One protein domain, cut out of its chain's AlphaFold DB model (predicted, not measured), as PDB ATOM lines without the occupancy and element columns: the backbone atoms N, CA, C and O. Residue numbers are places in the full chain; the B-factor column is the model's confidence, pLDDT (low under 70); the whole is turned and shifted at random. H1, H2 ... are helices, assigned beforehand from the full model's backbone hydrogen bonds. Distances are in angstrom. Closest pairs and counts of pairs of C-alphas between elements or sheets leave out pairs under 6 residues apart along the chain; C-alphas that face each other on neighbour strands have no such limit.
ATOM      1  N   ASN A  28      31.209 116.668 148.193       84.69
ATOM      2  CA  ASN A  28      31.210 115.473 149.018       84.69
ATOM      3  C   ASN A  28      32.441 114.600 148.675       84.69
ATOM      4  O   ASN A  28      32.806 114.501 147.500       84.69
ATOM      5  N   LEU A  29      33.098 113.973 149.660       90.12
ATOM      6  CA  LEU A  29      34.331 113.184 149.443       90.12
ATOM      7  C   LEU A  29      34.142 112.079 148.391       90.12
ATOM      8  O   LEU A  29      35.006 111.859 147.542       90.12
ATOM      9  N   TYR A  30      32.974 111.446 148.401       90.19
ATOM     10  CA  TYR A  30      32.534 110.464 147.426       90.19
ATOM     11  C   TYR A  30      32.492 111.023 145.997       90.19
ATOM     12  O   TYR A  30      32.993 110.385 145.077       90.19
ATOM     13  N   ASP A  31      31.983 112.245 145.796       88.75
ATOM     14  CA  ASP A  31      31.940 112.861 144.463       88.75
ATOM     15  C   ASP A  31      33.345 113.141 143.932       88.75
ATOM     16  O   ASP A  31      33.603 112.993 142.735       88.75
ATOM     17  N   ILE A  32      34.262 113.557 144.813       91.12
ATOM     18  CA  ILE A  32      35.672 113.760 144.460       91.12
ATOM     19  C   ILE A  32      36.283 112.430 144.015       91.12
ATOM     20  O   ILE A  32      36.905 112.386 142.953       91.12
ATOM     21  N   TRP A  33      36.060 111.356 144.780       91.50
ATOM     22  CA  TRP A  33      36.545 110.016 144.455       91.50
ATOM     23  C   TRP A  33      36.006 109.514 143.111       91.50
ATOM     24  O   TRP A  33      36.801 109.231 142.218       91.50
ATOM     25  N   ILE A  34      34.685 109.508 142.909       91.00
ATOM     26  CA  ILE A  34      34.070 109.049 141.654       91.00
ATOM     27  C   ILE A  34      34.516 109.900 140.461       91.00
ATOM     28  O   ILE A  34      34.831 109.362 139.400       91.00
ATOM     29  N   THR A  35      34.609 111.225 140.616       91.88
ATOM     30  CA  THR A  35      35.111 112.096 139.536       91.88
ATOM     31  C   THR A  35      36.570 111.764 139.195       91.88
ATOM     32  O   THR A  35      36.955 111.766 138.025       91.88
ATOM     33  N   ALA A  36      37.397 111.474 140.201       93.81
ATOM     34  CA  ALA A  36      38.787 111.093 139.995       93.81
ATOM     35  C   ALA A  36      38.917 109.709 139.340       93.81
ATOM     36  O   ALA A  36      39.731 109.567 138.426       93.81
ATOM     37  N   GLU A  37      38.092 108.728 139.721       91.94
ATOM     38  CA  GLU A  37      38.018 107.425 139.041       91.94
ATOM     39  C   GLU A  37      37.615 107.591 137.570       91.94
ATOM     40  O   GLU A  37      38.324 107.107 136.692       91.94
ATOM     41  N   GLN A  38      36.585 108.390 137.270       92.94
ATOM     42  CA  GLN A  38      36.176 108.688 135.890       92.94
ATOM     43  C   GLN A  38      37.295 109.342 135.064       92.94
ATOM     44  O   GLN A  38      37.467 109.049 133.877       92.94
ATOM     45  N   TYR A  39      38.081 110.242 135.666       95.69
ATOM     46  CA  TYR A  39      39.245 110.815 134.995       95.69
ATOM     47  C   TYR A  39      40.358 109.790 134.778       95.69
ATOM     48  O   TYR A  39      40.941 109.772 133.691       95.69
ATOM     49  N   ALA A  40      40.631 108.918 135.747       95.44
ATOM     50  CA  ALA A  40      41.586 107.828 135.579       95.44
ATOM     51  C   ALA A  40      41.145 106.862 134.462       95.44
ATOM     52  O   ALA A  40      41.947 106.553 133.577       95.44
ATOM     53  N   ASP A  41      39.863 106.491 134.422       93.19
ATOM     54  CA  ASP A  41      39.248 105.671 133.370       93.19
ATOM     55  C   ASP A  41      39.402 106.279 131.977       93.19
ATOM     56  O   ASP A  41      39.658 105.567 131.005       93.19
ATOM     57  N   ALA A  42      39.300 107.606 131.875       94.44
ATOM     58  CA  ALA A  42      39.494 108.350 130.635       94.44
ATOM     59  C   ALA A  42      40.976 108.604 130.281       94.44
ATOM     60  O   ALA A  42      41.263 109.244 129.265       94.44
ATOM     61  N   GLY A  43      41.929 108.160 131.108       95.00
ATOM     62  CA  GLY A  43      43.368 108.409 130.938       95.00
ATOM     63  C   GLY A  43      43.834 109.814 131.317       95.00
ATOM     64  O   GLY A  43      44.979 110.185 131.050       95.00
ATOM     65  N   LYS A  44      42.971 110.596 131.968       96.88
ATOM     66  CA  LYS A  44      43.233 111.939 132.506       96.88
ATOM     67  C   LYS A  44      43.817 111.852 133.920       96.88
ATOM     68  O   LYS A  44      43.272 112.376 134.890       96.88
ATOM     69  N   PHE A  45      44.937 111.140 134.055       97.38
ATOM     70  CA  PHE A  45      45.531 110.849 135.364       97.38
ATOM     71  C   PHE A  45      45.982 112.103 136.123       97.38
ATOM     72  O   PHE A  45      45.921 112.120 137.344       97.38
ATOM     73  N   ASN A  46      46.407 113.163 135.426       97.38
ATOM     74  CA  ASN A  46      46.816 114.412 136.076       97.38
ATOM     75  C   ASN A  46      45.635 115.103 136.769       97.38
ATOM     76  O   ASN A  46      45.787 115.669 137.845       97.38
ATOM     77  N   GLU A  47      44.461 115.071 136.149       96.19
ATOM     78  CA  GLU A  47      43.227 115.629 136.682       96.19
ATOM     79  C   GLU A  47      42.740 114.821 137.888       96.19
ATOM     80  O   GLU A  47      42.395 115.416 138.906       96.19
ATOM     81  N   ALA A  48      42.801 113.487 137.817       96.12
ATOM     82  CA  ALA A  48      42.525 112.612 138.959       96.12
ATOM     83  C   ALA A  48      43.498 112.864 140.130       96.12
ATOM     84  O   ALA A  48      43.071 113.031 141.269       96.12
ATOM     85  N   ILE A  49      44.801 112.979 139.844       96.81
ATOM     86  CA  ILE A  49      45.840 113.317 140.831       96.81
ATOM     87  C   ILE A  49      45.532 114.651 141.517       96.81
ATOM     88  O   ILE A  49      45.538 114.709 142.743       96.81
ATOM     89  N   LYS A  50      45.196 115.694 140.748       95.44
ATOM     90  CA  LYS A  50      44.838 117.012 141.297       95.44
ATOM     91  C   LYS A  50      43.628 116.957 142.227       95.44
ATOM     92  O   LYS A  50      43.610 117.676 143.219       95.44
ATOM     93  N   LEU A  51      42.623 116.137 141.909       93.06
ATOM     94  CA  LEU A  51      41.449 115.959 142.768       93.06
ATOM     95  C   LEU A  51      41.831 115.339 144.117       93.06
ATOM     96  O   LEU A  51      41.389 115.836 145.149       93.06
ATOM     97  N   TYR A  52      42.686 114.315 144.120       94.06
ATOM     98  CA  TYR A  52      43.163 113.702 145.362       94.06
ATOM     99  C   TYR A  52      44.113 114.615 146.153       94.06
ATOM    100  O   TYR A  52      44.035 114.676 147.376       94.06
ATOM    101  N   GLU A  53      44.976 115.373 145.472       93.88
ATOM    102  CA  GLU A  53      45.885 116.344 146.101       93.88
ATOM    103  C   GLU A  53      45.155 117.537 146.734       93.88
ATOM    104  O   GLU A  53      45.712 118.178 147.622       93.88
ATOM    105  N   ALA A  54      43.921 117.833 146.310       89.50
ATOM    106  CA  ALA A  54      43.121 118.925 146.864       89.50
ATOM    107  C   ALA A  54      42.591 118.644 148.283       89.50
ATOM    108  O   ALA A  54      42.170 119.579 148.965       89.50
ATOM    109  N   ALA A  55      42.620 117.389 148.740       85.44
ATOM    110  CA  ALA A  55      42.173 116.986 150.073       85.44
ATOM    111  C   ALA A  55      43.232 116.105 150.778       85.44
ATOM    112  O   ALA A  55      42.972 114.940 151.092       85.44
ATOM    113  N   PRO A  56      44.440 116.649 151.043       84.06
ATOM    114  CA  PRO A  56      45.573 115.890 151.585       84.06
ATOM    115  C   PRO A  56      45.346 115.367 153.010       84.06
ATOM    116  O   PRO A  56      46.056 114.470 153.457       84.06
ATOM    117  N   GLN A  57      44.367 115.920 153.726       81.94
ATOM    118  CA  GLN A  57      43.977 115.513 155.073       81.94
ATOM    119  C   GLN A  57      43.196 114.191 155.124       81.94
ATOM    120  O   GLN A  57      42.919 113.713 156.217       81.94
ATOM    121  N   VAL A  58      42.817 113.625 153.973       84.62
ATOM    122  CA  VAL A  58      42.044 112.380 153.870       84.62
ATOM    123  C   VAL A  58      43.013 111.223 153.560       84.62
ATOM    124  O   VAL A  58      43.493 111.127 152.425       84.62
ATOM    125  N   PRO A  59      43.374 110.362 154.535       85.00
ATOM    126  CA  PRO A  59      44.427 109.348 154.370       85.00
ATOM    127  C   PRO A  59      44.210 108.392 153.190       85.00
ATOM    128  O   PRO A  59      45.155 107.967 152.518       85.00
ATOM    129  N   GLU A  60      42.962 108.074 152.885       85.50
ATOM    130  CA  GLU A  60      42.573 107.187 151.797       85.50
ATOM    131  C   GLU A  60      42.828 107.844 150.434       85.50
ATOM    132  O   GLU A  60      43.233 107.159 149.491       85.50
ATOM    133  N   PHE A  61      42.709 109.174 150.322       91.38
ATOM    134  CA  PHE A  61      43.142 109.892 149.122       91.38
ATOM    135  C   PHE A  61      44.647 109.828 148.923       91.38
ATOM    136  O   PHE A  61      45.081 109.737 147.779       91.38
ATOM    137  N   ALA A  62      45.460 109.757 149.978       90.81
ATOM    138  CA  ALA A  62      46.892 109.511 149.813       90.81
ATOM    139  C   ALA A  62      47.161 108.119 149.205       90.81
ATOM    140  O   ALA A  62      48.026 107.971 148.331       90.81
ATOM    141  N   ARG A  63      46.384 107.099 149.600       90.19
ATOM    142  CA  ARG A  63      46.443 105.759 148.993       90.19
ATOM    143  C   ARG A  63      45.982 105.779 147.533       90.19
ATOM    144  O   ARG A  63      46.699 105.256 146.679       90.19
ATOM    145  N   GLN A  64      44.840 106.397 147.231       91.88
ATOM    146  CA  GLN A  64      44.322 106.492 145.859       91.88
ATOM    147  C   GLN A  64      45.225 107.328 144.950       91.88
ATOM    148  O   GLN A  64      45.457 106.969 143.796       91.88
ATOM    149  N   LEU A  65      45.832 108.388 145.480       94.62
ATOM    150  CA  LEU A  65      46.847 109.183 144.803       94.62
ATOM    151  C   LEU A  65      48.062 108.330 144.426       94.62
ATOM    152  O   LEU A  65      48.542 108.405 143.292       94.62
ATOM    153  N   LYS A  66      48.546 107.483 145.345       95.06
ATOM    154  CA  LYS A  66      49.643 106.545 145.068       95.06
ATOM    155  C   LYS A  66      49.270 105.572 143.947       95.06
ATOM    156  O   LYS A  66      50.046 105.444 143.001       95.06
ATOM    157  N   ILE A  67      48.089 104.953 144.022       94.31
ATOM    158  CA  ILE A  67      47.576 104.046 142.981       94.31
ATOM    159  C   ILE A  67      47.505 104.781 141.636       94.31
ATOM    160  O   ILE A  67      48.083 104.331 140.651       94.31
ATOM    161  N   THR A  68      46.901 105.969 141.601       96.12
ATOM    162  CA  THR A  68      46.723 106.768 140.378       96.12
ATOM    163  C   THR A  68      48.058 107.164 139.742       96.12
ATOM    164  O   THR A  68      48.207 107.086 138.523       96.12
ATOM    165  N   ARG A  69      49.073 107.518 140.543       97.25
ATOM    166  CA  ARG A  69      50.438 107.787 140.049       97.25
ATOM    167  C   ARG A  69      51.111 106.535 139.477       97.25
ATOM    168  O   ARG A  69      51.812 106.618 138.464       97.25
ATOM    169  N   GLN A  70      50.890 105.368 140.084       97.31
ATOM    170  CA  GLN A  70      51.384 104.100 139.541       97.31
ATOM    171  C   GLN A  70      50.693 103.761 138.210       97.31
ATOM    172  O   GLN A  70      51.384 103.435 137.242       97.31
ATOM    173  N   LEU A  71      49.368 103.933 138.114       96.56
ATOM    174  CA  LEU A  71      48.609 103.759 136.866       96.56
ATOM    175  C   LEU A  71      49.087 104.713 135.771       96.56
ATOM    176  O   LEU A  71      49.302 104.292 134.636       96.56
ATOM    177  N   GLN A  72      49.326 105.980 136.115       97.62
ATOM    178  CA  GLN A  72      49.881 106.964 135.191       97.62
ATOM    179  C   GLN A  72      51.242 106.518 134.643       97.62
ATOM    180  O   GLN A  72      51.485 106.607 133.439       97.62
ATOM    181  N   THR A  73      52.120 106.015 135.513       97.88
ATOM    182  CA  THR A  73      53.456 105.533 135.130       97.88
ATOM    183  C   THR A  73      53.364 104.327 134.195       97.88
ATOM    184  O   THR A  73      54.053 104.279 133.169       97.88
ATOM    185  N   VAL A  74      52.480 103.375 134.512       97.44
ATOM    186  CA  VAL A  74      52.165 102.221 133.659       97.44
ATOM    187  C   VAL A  74      51.667 102.688 132.291       97.44
ATOM    188  O   VAL A  74      52.211 102.277 131.263       97.44
ATOM    189  N   PHE A  75      50.703 103.610 132.267       97.56
ATOM    190  CA  PHE A  75      50.126 104.137 131.036       97.56
ATOM    191  C   PHE A  75      51.161 104.862 130.166       97.56
ATOM    192  O   PHE A  75      51.261 104.583 128.973       97.56
ATOM    193  N   GLN A  76      51.976 105.747 130.747       97.88
ATOM    194  CA  GLN A  76      53.025 106.481 130.027       97.88
ATOM    195  C   GLN A  76      54.110 105.551 129.473       97.88
ATOM    196  O   GLN A  76      54.570 105.729 128.341       97.88
ATOM    197  N   THR A  77      54.501 104.534 130.245       98.06
ATOM    198  CA  THR A  77      55.478 103.528 129.808       98.06
ATOM    199  C   THR A  77      54.939 102.723 128.629       98.06
ATOM    200  O   THR A  77      55.629 102.597 127.612       98.06
ATOM    201  N   GLY A  78      53.699 102.236 128.739       97.62
ATOM    202  CA  GLY A  78      53.016 101.529 127.661       97.62
ATOM    203  C   GLY A  78      52.843 102.398 126.415       97.62
ATOM    204  O   GLY A  78      53.171 101.949 125.323       97.62
ATOM    205  N   GLU A  79      52.449 103.669 126.559       97.88
ATOM    206  CA  GLU A  79      52.293 104.612 125.439       97.88
ATOM    207  C   GLU A  79      53.607 104.839 124.686       97.88
ATOM    208  O   GLU A  79      53.627 104.849 123.453       97.88
ATOM    209  N   ARG A  80      54.726 104.986 125.406       98.38
ATOM    210  CA  ARG A  80      56.054 105.131 124.793       98.38
ATOM    211  C   ARG A  80      56.425 103.899 123.963       98.38
ATOM    212  O   ARG A  80      56.893 104.044 122.835       98.38
ATOM    213  N   LEU A  81      56.206 102.697 124.503       97.88
ATOM    214  CA  LEU A  81      56.482 101.430 123.813       97.88
ATOM    215  C   LEU A  81      55.541 101.218 122.618       97.88
ATOM    216  O   LEU A  81      55.988 100.852 121.530       97.88
ATOM    217  N   TYR A  82      54.260 101.537 122.793       97.12
ATOM    218  CA  TYR A  82      53.239 101.459 121.757       97.12
ATOM    219  C   TYR A  82      53.584 102.357 120.562       97.12
ATOM    220  O   TYR A  82      53.575 101.900 119.418       97.12
ATOM    221  N   ARG A  83      53.980 103.615 120.809       97.12
ATOM    222  CA  ARG A  83      54.417 104.553 119.755       97.12
ATOM    223  C   ARG A  83      55.687 104.094 119.040       97.12
ATOM    224  O   ARG A  83      55.832 104.339 117.847       97.12
ATOM    225  N   ALA A  84      56.565 103.375 119.738       97.31
ATOM    226  CA  ALA A  84      57.734 102.724 119.151       97.31
ATOM    227  C   ALA A  84      57.400 101.422 118.388       97.31
ATOM    228  O   ALA A  84      58.317 100.739 117.934       97.31
ATOM    229  N   LYS A  85      56.112 101.064 118.244       95.75
ATOM    230  CA  LYS A  85      55.610  99.821 117.622       95.75
ATOM    231  C   LYS A  85      56.105  98.535 118.303       95.75
ATOM    232  O   LYS A  85      56.061  97.460 117.709       95.75
ATOM    233  N   LYS A  86      56.537  98.635 119.562       95.62
ATOM    234  CA  LYS A  86      56.944  97.517 120.425       95.62
ATOM    235  C   LYS A  86      55.725  96.957 121.157       95.62
ATOM    236  O   LYS A  86      55.538  97.180 122.349       95.62
ATOM    237  N   TYR A  87      54.811  96.336 120.406       95.56
ATOM    238  CA  TYR A  87      53.480  95.974 120.916       95.56
ATOM    239  C   TYR A  87      53.497  94.867 121.977       95.56
ATOM    240  O   TYR A  87      52.619  94.853 122.833       95.56
ATOM    241  N   ALA A  88      54.485  93.971 121.935       92.88
ATOM    242  CA  ALA A  88      54.674  92.927 122.941       92.88
ATOM    243  C   ALA A  88      55.019  93.545 124.301       92.88
ATOM    244  O   ALA A  88      54.325  93.331 125.290       92.88
ATOM    245  N   GLU A  89      56.026  94.411 124.320       94.88
ATOM    246  CA  GLU A  89      56.486  95.097 125.522       94.88
ATOM    247  C   GLU A  89      55.456  96.122 126.012       94.88
ATOM    248  O   GLU A  89      55.277  96.299 127.214       94.88
ATOM    249  N   ALA A  90      54.742  96.787 125.095       96.94
ATOM    250  CA  ALA A  90      53.639  97.676 125.449       96.94
ATOM    251  C   ALA A  90      52.486  96.913 126.115       96.94
ATOM    252  O   ALA A  90      51.927  97.404 127.093       96.94
ATOM    253  N   LEU A  91      52.138  95.721 125.613       96.75
ATOM    254  CA  LEU A  91      51.130  94.856 126.226       96.75
ATOM    255  C   LEU A  91      51.535  94.465 127.647       96.75
ATOM    256  O   LEU A  91      50.736  94.632 128.565       96.75
ATOM    257  N   GLU A  92      52.764  93.985 127.833       94.44
ATOM    258  CA  GLU A  92      53.287  93.640 129.159       94.44
ATOM    259  C   GLU A  92      53.262  94.854 130.092       94.44
ATOM    260  O   GLU A  92      52.801  94.745 131.224       94.44
ATOM    261  N   ALA A  93      53.684  96.028 129.609       96.56
ATOM    262  CA  ALA A  93      53.659  97.259 130.389       96.56
ATOM    263  C   ALA A  93      52.241  97.640 130.820       96.56
ATOM    264  O   ALA A  93      52.038  97.874 132.006       96.56
ATOM    265  N   TYR A  94      51.269  97.671 129.900       97.19
ATOM    266  CA  TYR A  94      49.886  97.996 130.248       97.19
ATOM    267  C   TYR A  94      49.297  96.968 131.219       97.19
ATOM    268  O   TYR A  94      48.734  97.372 132.227       97.19
ATOM    269  N   SER A  95      49.492  95.666 130.992       94.06
ATOM    270  CA  SER A  95      48.886  94.594 131.806       94.06
ATOM    271  C   SER A  95      49.299  94.634 133.287       94.06
ATOM    272  O   SER A  95      48.541  94.183 134.144       94.06
ATOM    273  N   LYS A  96      50.441  95.259 133.620       94.69
ATOM    274  CA  LYS A  96      50.886  95.476 135.012       94.69
ATOM    275  C   LYS A  96      49.891  96.250 135.869       94.69
ATOM    276  O   LYS A  96      49.956  96.160 137.090       94.69
ATOM    277  N   TYR A  97      48.966  97.008 135.277       94.75
ATOM    278  CA  TYR A  97      47.970  97.725 136.073       94.75
ATOM    279  C   TYR A  97      47.088  96.771 136.900       94.75
ATOM    280  O   TYR A  97      46.691  97.119 138.012       94.75
ATOM    281  N   ARG A  98      46.875  95.540 136.412       90.25
ATOM    282  CA  ARG A  98      46.150  94.480 137.128       90.25
ATOM    283  C   ARG A  98      46.871  94.020 138.400       90.25
ATOM    284  O   ARG A  98      46.230  93.515 139.311       90.25
ATOM    285  N   GLU A  99      48.189  94.208 138.487       91.69
ATOM    286  CA  GLU A  99      48.976  93.912 139.693       91.69
ATOM    287  C   GLU A  99      48.866  95.033 140.737       91.69
ATOM    288  O   GLU A  99      48.942  94.768 141.934       91.69
ATOM    289  N   ILE A 100      48.668  96.285 140.296       91.56
ATOM    290  CA  ILE A 100      48.541  97.451 141.190       91.56
ATOM    291  C   ILE A 100      47.260  97.339 142.020       91.56
ATOM    292  O   ILE A 100      47.276  97.560 143.231       91.56
ATOM    293  N   ALA A 101      46.151  97.005 141.365       82.81
ATOM    294  CA  ALA A 101      44.863  96.816 142.011       82.81
ATOM    295  C   ALA A 101      44.056  95.760 141.231       82.81
ATOM    296  O   ALA A 101      43.417  96.103 140.238       82.81
ATOM    297  N   PRO A 102      44.044  94.486 141.677       79.19
ATOM    298  CA  PRO A 102      43.430  93.371 140.939       79.19
ATOM    299  C   PRO A 102      41.950  93.547 140.594       79.19
ATOM    300  O   PRO A 102      41.466  92.963 139.629       79.19
ATOM    301  N   ASN A 103      41.238  94.358 141.377       78.25
ATOM    302  CA  ASN A 103      39.813  94.638 141.202       78.25
ATOM    303  C   ASN A 103      39.541  96.006 140.556       78.25
ATOM    304  O   ASN A 103      38.381  96.396 140.437       78.25
ATOM    305  N   LEU A 104      40.583  96.761 140.201       82.88
ATOM    306  CA  LEU A 104      40.426  98.048 139.542       82.88
ATOM    307  C   LEU A 104      40.261  97.817 138.043       82.88
ATOM    308  O   LEU A 104      41.088  97.162 137.416       82.88
ATOM    309  N   HIS A 105      39.205  98.381 137.473       82.81
ATOM    310  CA  HIS A 105      39.047  98.492 136.032       82.81
ATOM    311  C   HIS A 105      39.526  99.881 135.607       82.81
ATOM    312  O   HIS A 105      39.315 100.854 136.326       82.81
ATOM    313  N   THR A 106      40.224  99.974 134.477       91.19
ATOM    314  CA  THR A 106      40.625 101.268 133.919       91.19
ATOM    315  C   THR A 106      40.402 101.256 132.417       91.19
ATOM    316  O   THR A 106      41.219 100.714 131.663       91.19
ATOM    317  N   ALA A 107      39.292 101.848 131.974       92.69
ATOM    318  CA  ALA A 107      38.781 101.678 130.609       92.69
ATOM    319  C   ALA A 107      39.820 102.011 129.517       92.69
ATOM    320  O   ALA A 107      39.958 101.282 128.529       92.69
ATOM    321  N   ILE A 108      40.607 103.077 129.699       95.81
ATOM    322  CA  ILE A 108      41.669 103.462 128.760       95.81
ATOM    323  C   ILE A 108      42.793 102.419 128.650       95.81
ATOM    324  O   ILE A 108      43.311 102.187 127.554       95.81
ATOM    325  N   LEU A 109      43.178 101.779 129.758       96.00
ATOM    326  CA  LEU A 109      44.237 100.768 129.773       96.00
ATOM    327  C   LEU A 109      43.751  99.501 129.070       96.00
ATOM    328  O   LEU A 109      44.460  98.978 128.209       96.00
ATOM    329  N   ASP A 110      42.510  99.089 129.322       93.81
ATOM    330  CA  ASP A 110      41.895  97.952 128.633       93.81
ATOM    331  C   ASP A 110      41.736  98.188 127.128       93.81
ATOM    332  O   ASP A 110      42.036  97.305 126.317       93.81
ATOM    333  N   ALA A 111      41.368  99.406 126.720       94.94
ATOM    334  CA  ALA A 111      41.331  99.787 125.309       94.94
ATOM    335  C   ALA A 111      42.721  99.702 124.646       94.94
ATOM    336  O   ALA A 111      42.854  99.279 123.488       94.94
ATOM    337  N   ARG A 112      43.787 100.067 125.366       96.50
ATOM    338  CA  ARG A 112      45.162  99.938 124.864       96.50
ATOM    339  C   ARG A 112      45.638  98.495 124.802       96.50
ATOM    340  O   ARG A 112      46.191  98.108 123.774       96.50
ATOM    341  N   ILE A 113      45.342  97.681 125.810       96.12
ATOM    342  CA  ILE A 113      45.586  96.232 125.795       96.12
ATOM    343  C   ILE A 113      44.891  95.582 124.588       96.12
ATOM    344  O   ILE A 113      45.518  94.837 123.832       96.12
ATOM    345  N   GLN A 114      43.618  95.911 124.339       93.69
ATOM    346  CA  GLN A 114      42.868  95.470 123.153       93.69
ATOM    347  C   GLN A 114      43.609  95.810 121.859       93.69
ATOM    348  O   GLN A 114      43.757  94.948 120.991       93.69
ATOM    349  N   THR A 115      44.107  97.037 121.753       95.81
ATOM    350  CA  THR A 115      44.813  97.500 120.561       95.81
ATOM    351  C   THR A 115      46.145  96.764 120.373       95.81
ATOM    352  O   THR A 115      46.450  96.336 119.260       95.81
ATOM    353  N   CYS A 116      46.922  96.546 121.441       95.88
ATOM    354  CA  CYS A 116      48.161  95.766 121.370       95.88
ATOM    355  C   CYS A 116      47.902  94.325 120.908       95.88
ATOM    356  O   CYS A 116      48.585  93.839 120.007       95.88
ATOM    357  N   LEU A 117      46.883  93.662 121.460       94.06
ATOM    358  CA  LEU A 117      46.521  92.291 121.085       94.06
ATOM    359  C   LEU A 117      46.116  92.181 119.610       94.06
ATOM    360  O   LEU A 117      46.551  91.260 118.925       94.06
ATOM    361  N   GLN A 118      45.373  93.158 119.082       93.62
ATOM    362  CA  GLN A 118      45.032  93.212 117.655       93.62
ATOM    363  C   GLN A 118      46.258  93.359 116.742       93.62
ATOM    364  O   GLN A 118      46.243  92.871 115.611       93.62
ATOM    365  N   GLN A 119      47.313  94.048 117.189       94.38
ATOM    366  CA  GLN A 119      48.558  94.136 116.420       94.38
ATOM    367  C   GLN A 119      49.378  92.847 116.526       94.38
ATOM    368  O   GLN A 119      49.955  92.421 115.527       94.38
ATOM    369  N   LEU A 120      49.397  92.203 117.696       91.12
ATOM    370  CA  LEU A 120      50.078  90.919 117.896       91.12
ATOM    371  C   LEU A 120      49.427  89.777 117.109       91.12
ATOM    372  O   LEU A 120      50.149  88.925 116.600       91.12
ATOM    373  N   ASP A 121      48.106  89.797 116.917       88.88
ATOM    374  CA  ASP A 121      47.385  88.826 116.078       88.88
ATOM    375  C   ASP A 121      47.870  88.811 114.613       88.88
ATOM    376  O   ASP A 121      47.684  87.822 113.905       88.88
ATOM    377  N   LYS A 122      48.510  89.891 114.143       90.19
ATOM    378  CA  LYS A 122      49.098  89.976 112.794       90.19
ATOM    379  C   LYS A 122      50.477  89.320 112.701       90.19
ATOM    380  O   LYS A 122      51.016  89.169 111.606       90.19
ATOM    381  N   VAL A 123      51.076  88.964 113.836       86.44
ATOM    382  CA  VAL A 123      52.395  88.340 113.925       86.44
ATOM    383  C   VAL A 123      52.218  86.832 114.095       86.44
ATOM    384  O   VAL A 123      51.372  86.362 114.849       86.44
ATOM    385  N   LEU A 124      53.041  86.039 113.406       80.62
ATOM    386  CA  LEU A 124      53.048  84.588 113.597       80.62
ATOM    387  C   LEU A 124      53.383  84.252 115.059       80.62
ATOM    388  O   LEU A 124      54.442  84.645 115.540       80.62
ATOM    389  N   VAL A 125      52.537  83.456 115.726       79.31
ATOM    390  CA  VAL A 125      52.667  83.093 117.156       79.31
ATOM    391  C   VAL A 125      54.072  82.606 117.535       79.31
ATOM    392  O   VAL A 125      54.577  82.953 118.596       79.31
ATOM    393  N   LYS A 126      54.742  81.853 116.650       80.81
ATOM    394  CA  LYS A 126      56.111  81.339 116.870       80.81
ATOM    395  C   LYS A 126      57.187  82.430 116.972       80.81
ATOM    396  O   LYS A 126      58.285  82.139 117.421       80.81
ATOM    397  N   LYS A 127      56.898  83.653 116.522       86.69
ATOM    398  CA  LYS A 127      57.810  84.808 116.575       86.69
ATOM    399  C   LYS A 127      57.612  85.667 117.829       86.69
ATOM    400  O   LYS A 127      58.326  86.651 117.993       86.69
ATOM    401  N   ILE A 128      56.641  85.333 118.678       88.69
ATOM    402  CA  ILE A 128      56.355  86.047 119.924       88.69
ATOM    403  C   ILE A 128      57.090  85.334 121.065       88.69
ATOM    404  O   ILE A 128      57.018  84.107 121.166       88.69
ATOM    405  N   ALA A 129      57.776  86.093 121.923       90.75
ATOM    406  CA  ALA A 129      58.449  85.557 123.106       90.75
ATOM    407  C   ALA A 129      57.464  84.820 124.033       90.75
ATOM    408  O   ALA A 129      56.295  85.194 124.138       90.75
ATOM    409  N   GLU A 130      57.927  83.770 124.718       91.62
ATOM    410  CA  GLU A 130      57.065  82.933 125.565       91.62
ATOM    411  C   GLU A 130      56.399  83.720 126.702       91.62
ATOM    412  O   GLU A 130      55.205  83.540 126.936       91.62
ATOM    413  N   SER A 131      57.115  84.654 127.339       89.81
ATOM    414  CA  SER A 131      56.557  85.539 128.374       89.81
ATOM    415  C   SER A 131      55.376  86.358 127.848       89.81
ATOM    416  O   SER A 131      54.290  86.342 128.427       89.81
ATOM    417  N   THR A 132      55.545  86.997 126.689       90.25
ATOM    418  CA  THR A 132      54.499  87.798 126.048       90.25
ATOM    419  C   THR A 132      53.320  86.926 125.626       90.25
ATOM    420  O   THR A 132      52.170  87.349 125.730       90.25
ATOM    421  N   ARG A 133      53.570  85.691 125.171       92.31
ATOM    422  CA  ARG A 133      52.504  84.734 124.841       92.31
ATOM    423  C   ARG A 133      51.664  84.370 126.064       92.31
ATOM    424  O   ARG A 133      50.446  84.266 125.931       92.31
ATOM    425  N   VAL A 134      52.288  84.199 127.229       93.62
ATOM    426  CA  VAL A 134      51.575  83.948 128.491       93.62
ATOM    427  C   VAL A 134      50.737  85.165 128.889       93.62
ATOM    428  O   VAL A 134      49.545  85.003 129.138       93.62
ATOM    429  N   VAL A 135      51.301  86.379 128.859       92.56
ATOM    430  CA  VAL A 135      50.561  87.622 129.169       92.56
ATOM    431  C   VAL A 135      49.386  87.824 128.211       92.56
ATOM    432  O   VAL A 135      48.250  87.989 128.648       92.56
ATOM    433  N   ALA A 136      49.618  87.721 126.900       93.00
ATOM    434  CA  ALA A 136      48.553  87.802 125.905       93.00
ATOM    435  C   ALA A 136      47.490  86.712 126.108       93.00
ATOM    436  O   ALA A 136      46.301  86.958 125.911       93.00
ATOM    437  N   GLY A 137      47.911  85.519 126.533       95.81
ATOM    438  CA  GLY A 137      47.021  84.429 126.896       95.81
ATOM    439  C   GLY A 137      46.096  84.778 128.063       95.81
ATOM    440  O   GLY A 137      44.887  84.586 127.933       95.81
ATOM    441  N   PHE A 138      46.624  85.340 129.155       95.44
ATOM    442  CA  PHE A 138      45.817  85.818 130.286       95.44
ATOM    443  C   PHE A 138      44.840  86.922 129.873       95.44
ATOM    444  O   PHE A 138      43.667  86.862 130.235       95.44
ATOM    445  N   GLU A 139      45.273  87.876 129.050       94.81
ATOM    446  CA  GLU A 139      44.394  88.944 128.565       94.81
ATOM    447  C   GLU A 139      43.257  88.420 127.676       94.81
ATOM    448  O   GLU A 139      42.120  88.893 127.748       94.81
ATOM    449  N   TYR A 140      43.524  87.408 126.848       96.25
ATOM    450  CA  TYR A 140      42.471  86.732 126.094       96.25
ATOM    451  C   TYR A 140      41.547  85.897 126.985       96.25
ATOM    452  O   TYR A 140      40.341  85.901 126.753       96.25
ATOM    453  N   ALA A 141      42.068  85.221 128.013       96.00
ATOM    454  CA  ALA A 141      41.233  84.503 128.973       96.00
ATOM    455  C   ALA A 141      40.301  85.466 129.729       96.00
ATOM    456  O   ALA A 141      39.101  85.210 129.799       96.00
ATOM    457  N   TYR A 142      40.819  86.615 130.173       93.31
ATOM    458  CA  TYR A 142      40.027  87.678 130.796       93.31
ATOM    459  C   TYR A 142      38.919  88.194 129.869       93.31
ATOM    460  O   TYR A 142      37.768  88.291 130.282       93.31
ATOM    461  N   LYS A 143      39.212  88.454 128.588       92.88
ATOM    462  CA  LYS A 143      38.166  88.830 127.614       92.88
ATOM    463  C   LYS A 143      37.130  87.734 127.404       92.88
ATOM    464  O   LYS A 143      35.963  88.043 127.175       92.88
ATOM    465  N   GLY A 144      37.548  86.470 127.459       95.88
ATOM    466  CA  GLY A 144      36.639  85.328 127.468       95.88
ATOM    467  C   GLY A 144      35.662  85.404 128.641       95.88
ATOM    468  O   GLY A 144      34.455  85.317 128.424       95.88
ATOM    469  N   ASP A 145      36.178  85.671 129.844       94.25
ATOM    470  CA  ASP A 145      35.378  85.853 131.059       94.25
ATOM    471  C   ASP A 145      34.404  87.043 130.913       94.25
ATOM    472  O   ASP A 145      33.216  86.911 131.213       94.25
ATOM    473  N   THR A 146      34.855  88.180 130.365       91.56
ATOM    474  CA  THR A 146      33.991  89.346 130.092       91.56
ATOM    475  C   THR A 146      32.874  89.021 129.098       91.56
ATOM    476  O   THR A 146      31.725  89.383 129.324       91.56
ATOM    477  N   LYS A 147      33.165  88.290 128.015       94.38
ATOM    478  CA  LYS A 147      32.130  87.885 127.048       94.38
ATOM    479  C   LYS A 147      31.162  86.847 127.596       94.38
ATOM    480  O   LYS A 147      30.001  86.852 127.201       94.38
ATOM    481  N   LEU A 148      31.588  86.017 128.547       93.31
ATOM    482  CA  LEU A 148      30.663  85.158 129.282       93.31
ATOM    483  C   LEU A 148      29.686  85.956 130.152       93.31
ATOM    484  O   LEU A 148      28.509  85.603 130.180       93.31
ATOM    485  N   LEU A 149      30.136  87.034 130.806       89.19
ATOM    486  CA  LEU A 149      29.256  87.950 131.553       89.19
ATOM    487  C   LEU A 149      28.209  88.631 130.655       89.19
ATOM    488  O   LEU A 149      27.125  88.968 131.119       89.19
ATOM    489  N   GLU A 150      28.516  88.797 129.369       91.19
ATOM    490  CA  GLU A 150      27.604  89.327 128.349       91.19
ATOM    491  C   GLU A 150      26.736  88.242 127.670       91.19
ATOM    492  O   GLU A 150      25.985  88.554 126.749       91.19
ATOM    493  N   LEU A 151      26.843  86.966 128.078       92.06
ATOM    494  CA  LEU A 151      26.251  85.792 127.401       92.06
ATOM    495  C   LEU A 151      26.708  85.571 125.944       92.06
ATOM    496  O   LEU A 151      26.148  84.724 125.238       92.06
ATOM    497  N   ASP A 152      27.765  86.242 125.484       95.25
ATOM    498  CA  ASP A 152      28.348  86.041 124.155       95.25
ATOM    499  C   ASP A 152      29.287  84.824 124.152       95.25
ATOM    500  O   ASP A 152      30.521  84.903 124.129       95.25
ATOM    501  N   THR A 153      28.666  83.645 124.186       95.94
ATOM    502  CA  THR A 153      29.377  82.359 124.209       95.94
ATOM    503  C   THR A 153      30.225  82.105 122.958       95.94
ATOM    504  O   THR A 153      31.174  81.320 123.021       95.94
ATOM    505  N   LEU A 154      29.923  82.753 121.825       96.62
ATOM    506  CA  LEU A 154      30.690  82.613 120.584       96.62
ATOM    507  C   LEU A 154      31.988  83.418 120.644       96.62
ATOM    508  O   LEU A 154      33.057  82.861 120.377       96.62
ATOM    509  N   ALA A 155      31.921  84.690 121.040       95.88
ATOM    510  CA  ALA A 155      33.122  85.499 121.223       95.88
ATOM    511  C   ALA A 155      33.991  84.953 122.364       95.88
ATOM    512  O   ALA A 155      35.207  84.828 122.195       95.88
ATOM    513  N   ALA A 156      33.378  84.535 123.480       97.00
ATOM    514  CA  ALA A 156      34.089  83.905 124.592       97.00
ATOM    515  C   ALA A 156      34.855  82.647 124.147       97.00
ATOM    516  O   ALA A 156      36.043  82.509 124.441       97.00
ATOM    517  N   LEU A 157      34.218  81.764 123.362       97.75
ATOM    518  CA  LEU A 157      34.877  80.593 122.770       97.75
ATOM    519  C   LEU A 157      36.097  80.992 121.933       97.75
ATOM    520  O   LEU A 157      37.155  80.368 122.038       97.75
ATOM    521  N   GLY A 158      35.949  82.018 121.093       96.81
ATOM    522  CA  GLY A 158      37.041  82.555 120.284       96.81
ATOM    523  C   GLY A 158      38.212  83.028 121.145       96.81
ATOM    524  O   GLY A 158      39.357  82.654 120.887       96.81
ATOM    525  N   TYR A 159      37.933  83.789 122.204       97.31
ATOM    526  CA  TYR A 159      38.955  84.317 123.103       97.31
ATOM    527  C   TYR A 159      39.659  83.233 123.930       97.31
ATOM    528  O   TYR A 159      40.889  83.214 123.949       97.31
ATOM    529  N   TYR A 160      38.949  82.263 124.512       97.69
ATOM    530  CA  TYR A 160      39.613  81.157 125.216       97.69
ATOM    531  C   TYR A 160      40.431  80.261 124.281       97.69
ATOM    532  O   TYR A 160      41.490  79.766 124.667       97.69
ATOM    533  N   ASN A 161      39.998  80.073 123.031       97.06
ATOM    534  CA  ASN A 161      40.804  79.361 122.041       97.06
ATOM    535  C   ASN A 161      42.094  80.114 121.697       97.06
ATOM    536  O   ASN A 161      43.142  79.477 121.587       97.06
ATOM    537  N   LYS A 162      42.047  81.449 121.592       95.62
ATOM    538  CA  LYS A 162      43.254  82.278 121.441       95.62
ATOM    539  C   LYS A 162      44.154  82.198 122.673       95.62
ATOM    540  O   LYS A 162      45.359  82.015 122.519       95.62
ATOM    541  N   ALA A 163      43.582  82.249 123.876       96.31
ATOM    542  CA  ALA A 163      44.321  82.059 125.124       96.31
ATOM    543  C   ALA A 163      45.049  80.704 125.143       96.31
ATOM    544  O   ALA A 163      46.247  80.646 125.421       96.31
ATOM    545  N   ARG A 164      44.361  79.629 124.737       96.38
ATOM    546  CA  ARG A 164      44.932  78.286 124.568       96.38
ATOM    547  C   ARG A 164      46.024  78.235 123.498       96.38
ATOM    548  O   ARG A 164      47.038  77.582 123.707       96.38
ATOM    549  N   GLN A 165      45.842  78.903 122.362       94.25
ATOM    550  CA  GLN A 165      46.829  78.930 121.276       94.25
ATOM    551  C   GLN A 165      48.119  79.656 121.689       94.25
ATOM    552  O   GLN A 165      49.220  79.197 121.376       94.25
ATOM    553  N   LEU A 166      47.990  80.789 122.380       91.00
ATOM    554  CA  LEU A 166      49.126  81.597 122.812       91.00
ATOM    555  C   LEU A 166      49.812  80.970 124.024       91.00
ATOM    556  O   LEU A 166      51.006  80.679 123.944       91.00
ATOM    557  N   GLY A 167      49.056  80.697 125.088       85.62
ATOM    558  CA  GLY A 167      49.562  80.175 126.354       85.62
ATOM    559  C   GLY A 167      49.869  78.680 126.362       85.62
ATOM    560  O   GLY A 167      50.772  78.260 127.072       85.62
ATOM    561  N   GLY A 168      49.173  77.861 125.566       84.81
ATOM    562  CA  GLY A 168      49.397  76.413 125.478       84.81
ATOM    563  C   GLY A 168      49.529  75.732 126.847       84.81
ATOM    564  O   GLY A 168      48.628  75.821 127.682       84.81
ATOM    565  N   ASN A 169      50.674  75.070 127.048       88.88
ATOM    566  CA  ASN A 169      51.119  74.483 128.318       88.88
ATOM    567  C   ASN A 169      52.219  75.319 129.010       88.88
ATOM    568  O   ASN A 169      52.855  74.824 129.932       88.88
ATOM    569  N   LEU A 170      52.473  76.555 128.561       92.69
ATOM    570  CA  LEU A 170      53.559  77.409 129.069       92.69
ATOM    571  C   LEU A 170      53.307  77.908 130.502       92.69
ATOM    572  O   LEU A 170      54.246  78.286 131.192       92.69
ATOM    573  N   ASN A 171      52.049  77.932 130.955       96.81
ATOM    574  CA  ASN A 171      51.674  78.340 132.308       96.81
ATOM    575  C   ASN A 171      50.447  77.545 132.794       96.81
ATOM    576  O   ASN A 171      49.431  77.481 132.098       96.81
ATOM    577  N   GLN A 172      50.542  76.939 133.983       95.94
ATOM    578  CA  GLN A 172      49.488  76.080 134.534       95.94
ATOM    579  C   GLN A 172      48.221  76.864 134.910       95.94
ATOM    580  O   GLN A 172      47.128  76.453 134.530       95.94
ATOM    581  N   THR A 173      48.356  78.017 135.571       95.62
ATOM    582  CA  THR A 173      47.220  78.861 135.985       95.62
ATOM    583  C   THR A 173      46.401  79.333 134.787       95.62
ATOM    584  O   THR A 173      45.177  79.212 134.777       95.62
ATOM    585  N   LEU A 174      47.069  79.805 133.730       95.94
ATOM    586  CA  LEU A 174      46.402  80.186 132.485       95.94
ATOM    587  C   LEU A 174      45.652  79.000 131.861       95.94
ATOM    588  O   LEU A 174      44.532  79.160 131.371       95.94
ATOM    589  N   ARG A 175      46.261  77.806 131.887       96.75
ATOM    590  CA  ARG A 175      45.649  76.576 131.375       96.75
ATOM    591  C   ARG A 175      44.382  76.198 132.121       96.75
ATOM    592  O   ARG A 175      43.372  75.910 131.480       96.75
ATOM    593  N   GLU A 176      44.417  76.225 133.443       95.94
ATOM    594  CA  GLU A 176      43.241  75.980 134.277       95.94
ATOM    595  C   GLU A 176      42.139  77.009 133.986       95.94
ATOM    596  O   GLU A 176      40.986  76.627 133.766       95.94
ATOM    597  N   GLN A 177      42.499  78.293 133.865       95.12
ATOM    598  CA  GLN A 177      41.546  79.365 133.581       95.12
ATOM    599  C   GLN A 177      40.846  79.190 132.226       95.12
ATOM    600  O   GLN A 177      39.613  79.196 132.180       95.12
ATOM    601  N   TYR A 178      41.580  78.998 131.118       96.88
ATOM    602  CA  TYR A 178      40.924  78.858 129.810       96.88
ATOM    603  C   TYR A 178      40.145  77.543 129.684       96.88
ATOM    604  O   TYR A 178      39.142  77.511 128.973       96.88
ATOM    605  N   LEU A 179      40.556  76.457 130.352       96.56
ATOM    606  CA  LEU A 179      39.807  75.194 130.338       96.56
ATOM    607  C   LEU A 179      38.481  75.322 131.095       96.56
ATOM    608  O   LEU A 179      37.443  74.923 130.563       96.56
ATOM    609  N   ALA A 180      38.497  75.939 132.280       95.31
ATOM    610  CA  ALA A 180      37.282  76.248 133.032       95.31
ATOM    611  C   ALA A 180      36.349  77.186 132.240       95.31
ATOM    612  O   ALA A 180      35.132  76.980 132.200       95.31
ATOM    613  N   GLY A 181      36.921  78.174 131.544       95.62
ATOM    614  CA  GLY A 181      36.199  79.060 130.632       95.62
ATOM    615  C   GLY A 181      35.527  78.316 129.474       95.62
ATOM    616  O   GLY A 181      34.327  78.465 129.245       95.62
ATOM    617  N   LEU A 182      36.258  77.431 128.786       96.75
ATOM    618  CA  LEU A 182      35.719  76.590 127.706       96.75
ATOM    619  C   LEU A 182      34.609  75.646 128.193       96.75
ATOM    620  O   LEU A 182      33.624  75.433 127.482       96.75
ATOM    621  N   GLN A 183      34.739  75.093 129.403       96.44
ATOM    622  CA  GLN A 183      33.690  74.280 130.020       96.44
ATOM    623  C   GLN A 183      32.432  75.111 130.306       96.44
ATOM    624  O   GLN A 183      31.329  74.664 129.987       96.44
ATOM    625  N   SER A 184      32.598  76.331 130.821       95.12
ATOM    626  CA  SER A 184      31.496  77.273 131.069       95.12
ATOM    627  C   SER A 184      30.791  77.671 129.768       95.12
ATOM    628  O   SER A 184      29.568  77.630 129.692       95.12
ATOM    629  N   VAL A 185      31.545  77.949 128.694       96.81
ATOM    630  CA  VAL A 185      30.995  78.186 127.344       96.81
ATOM    631  C   VAL A 185      30.144  77.002 126.878       96.81
ATOM    632  O   VAL A 185      29.042  77.199 126.369       96.81
TER     633      VAL A 185
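AT A GLANCE: This is residues 28 to 185 of the 774 residues of an uncharacterized protein of Cytophagaceae bacterium SJW1-29 (UniProt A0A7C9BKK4). An elongated array of nearly aligned helices leads to a three-helix bundle set at a steep angle to its end: H1, H2 and the first part of H3 pack together at one end, the long H3 runs on from there and with its last part packs on H4, which packs on H6, and H7, H8 and H9 make the up-and-down bundle at the other end, each running against the one before. Little H5 packs on H3. The printed part has 158 residues with nine named helices, H1 to H9, no named strand, and is all helix. It is compact, with a radius of gyration of the C-alphas of 17.3 A and spans of 50 by 36 by 23 A.

HOW THE PARTS SIT: H1, residues 29 to 41, and H2, residues 45 to 53, touch as a hairpin at 18 degrees, closest at C-alphas 36 and 48, 4.2 A. H3, residues 59 to 83, touches H2 with residues 61 to 72 alone, closest at C-alphas 61 and 52, 5.4 A. H4, residues 87 to 95, forms a hairpin with H3, touched by residues 74 to 82 of H3 alone; C-alphas 78 and 90 are closest, 4.5 A. H5, residues 97 to 100, touches H3, closest at C-alphas 97 and 71, 6.1 A. H6, residues 107 to 120, touches H4, closest at C-alphas 116 and 87, 5.3 A. H1 and H6 only just touch, only at their ends, with 3 pairs of C-alphas within 8 A. H7, residues 130 to 149, touches H4 at a steep tilt of 56 degrees with residues 132 to 139 alone, closest at C-alphas 132 and 88, 6.0 A. H8, residues 153 to 167, touches H7, closest at C-alphas 163 and 137, 4.0 A. H9, residues 172 to 185, touches H8, closest at C-alphas 178 and 160, 5.3 A. Every O i to N i+4 pair is within hydrogen-bond range in H1, H2, H3, H4, H6, H7, H8 and H9; H5 is too short for one.

IN THESE COORDINATES: H1 begins at C-alpha 29, (34.331, 113.184, 149.443), and H9 ends at C-alpha 185, (30.995, 78.186, 127.344). H3 measures 36.3 A, H7 28.9 A.

THE WHOLE: C-alphas 28 and 126 are farthest apart, 53.1 A. The printed part has no cut, no link is long, and no printed residue is under 70 in pLDDT.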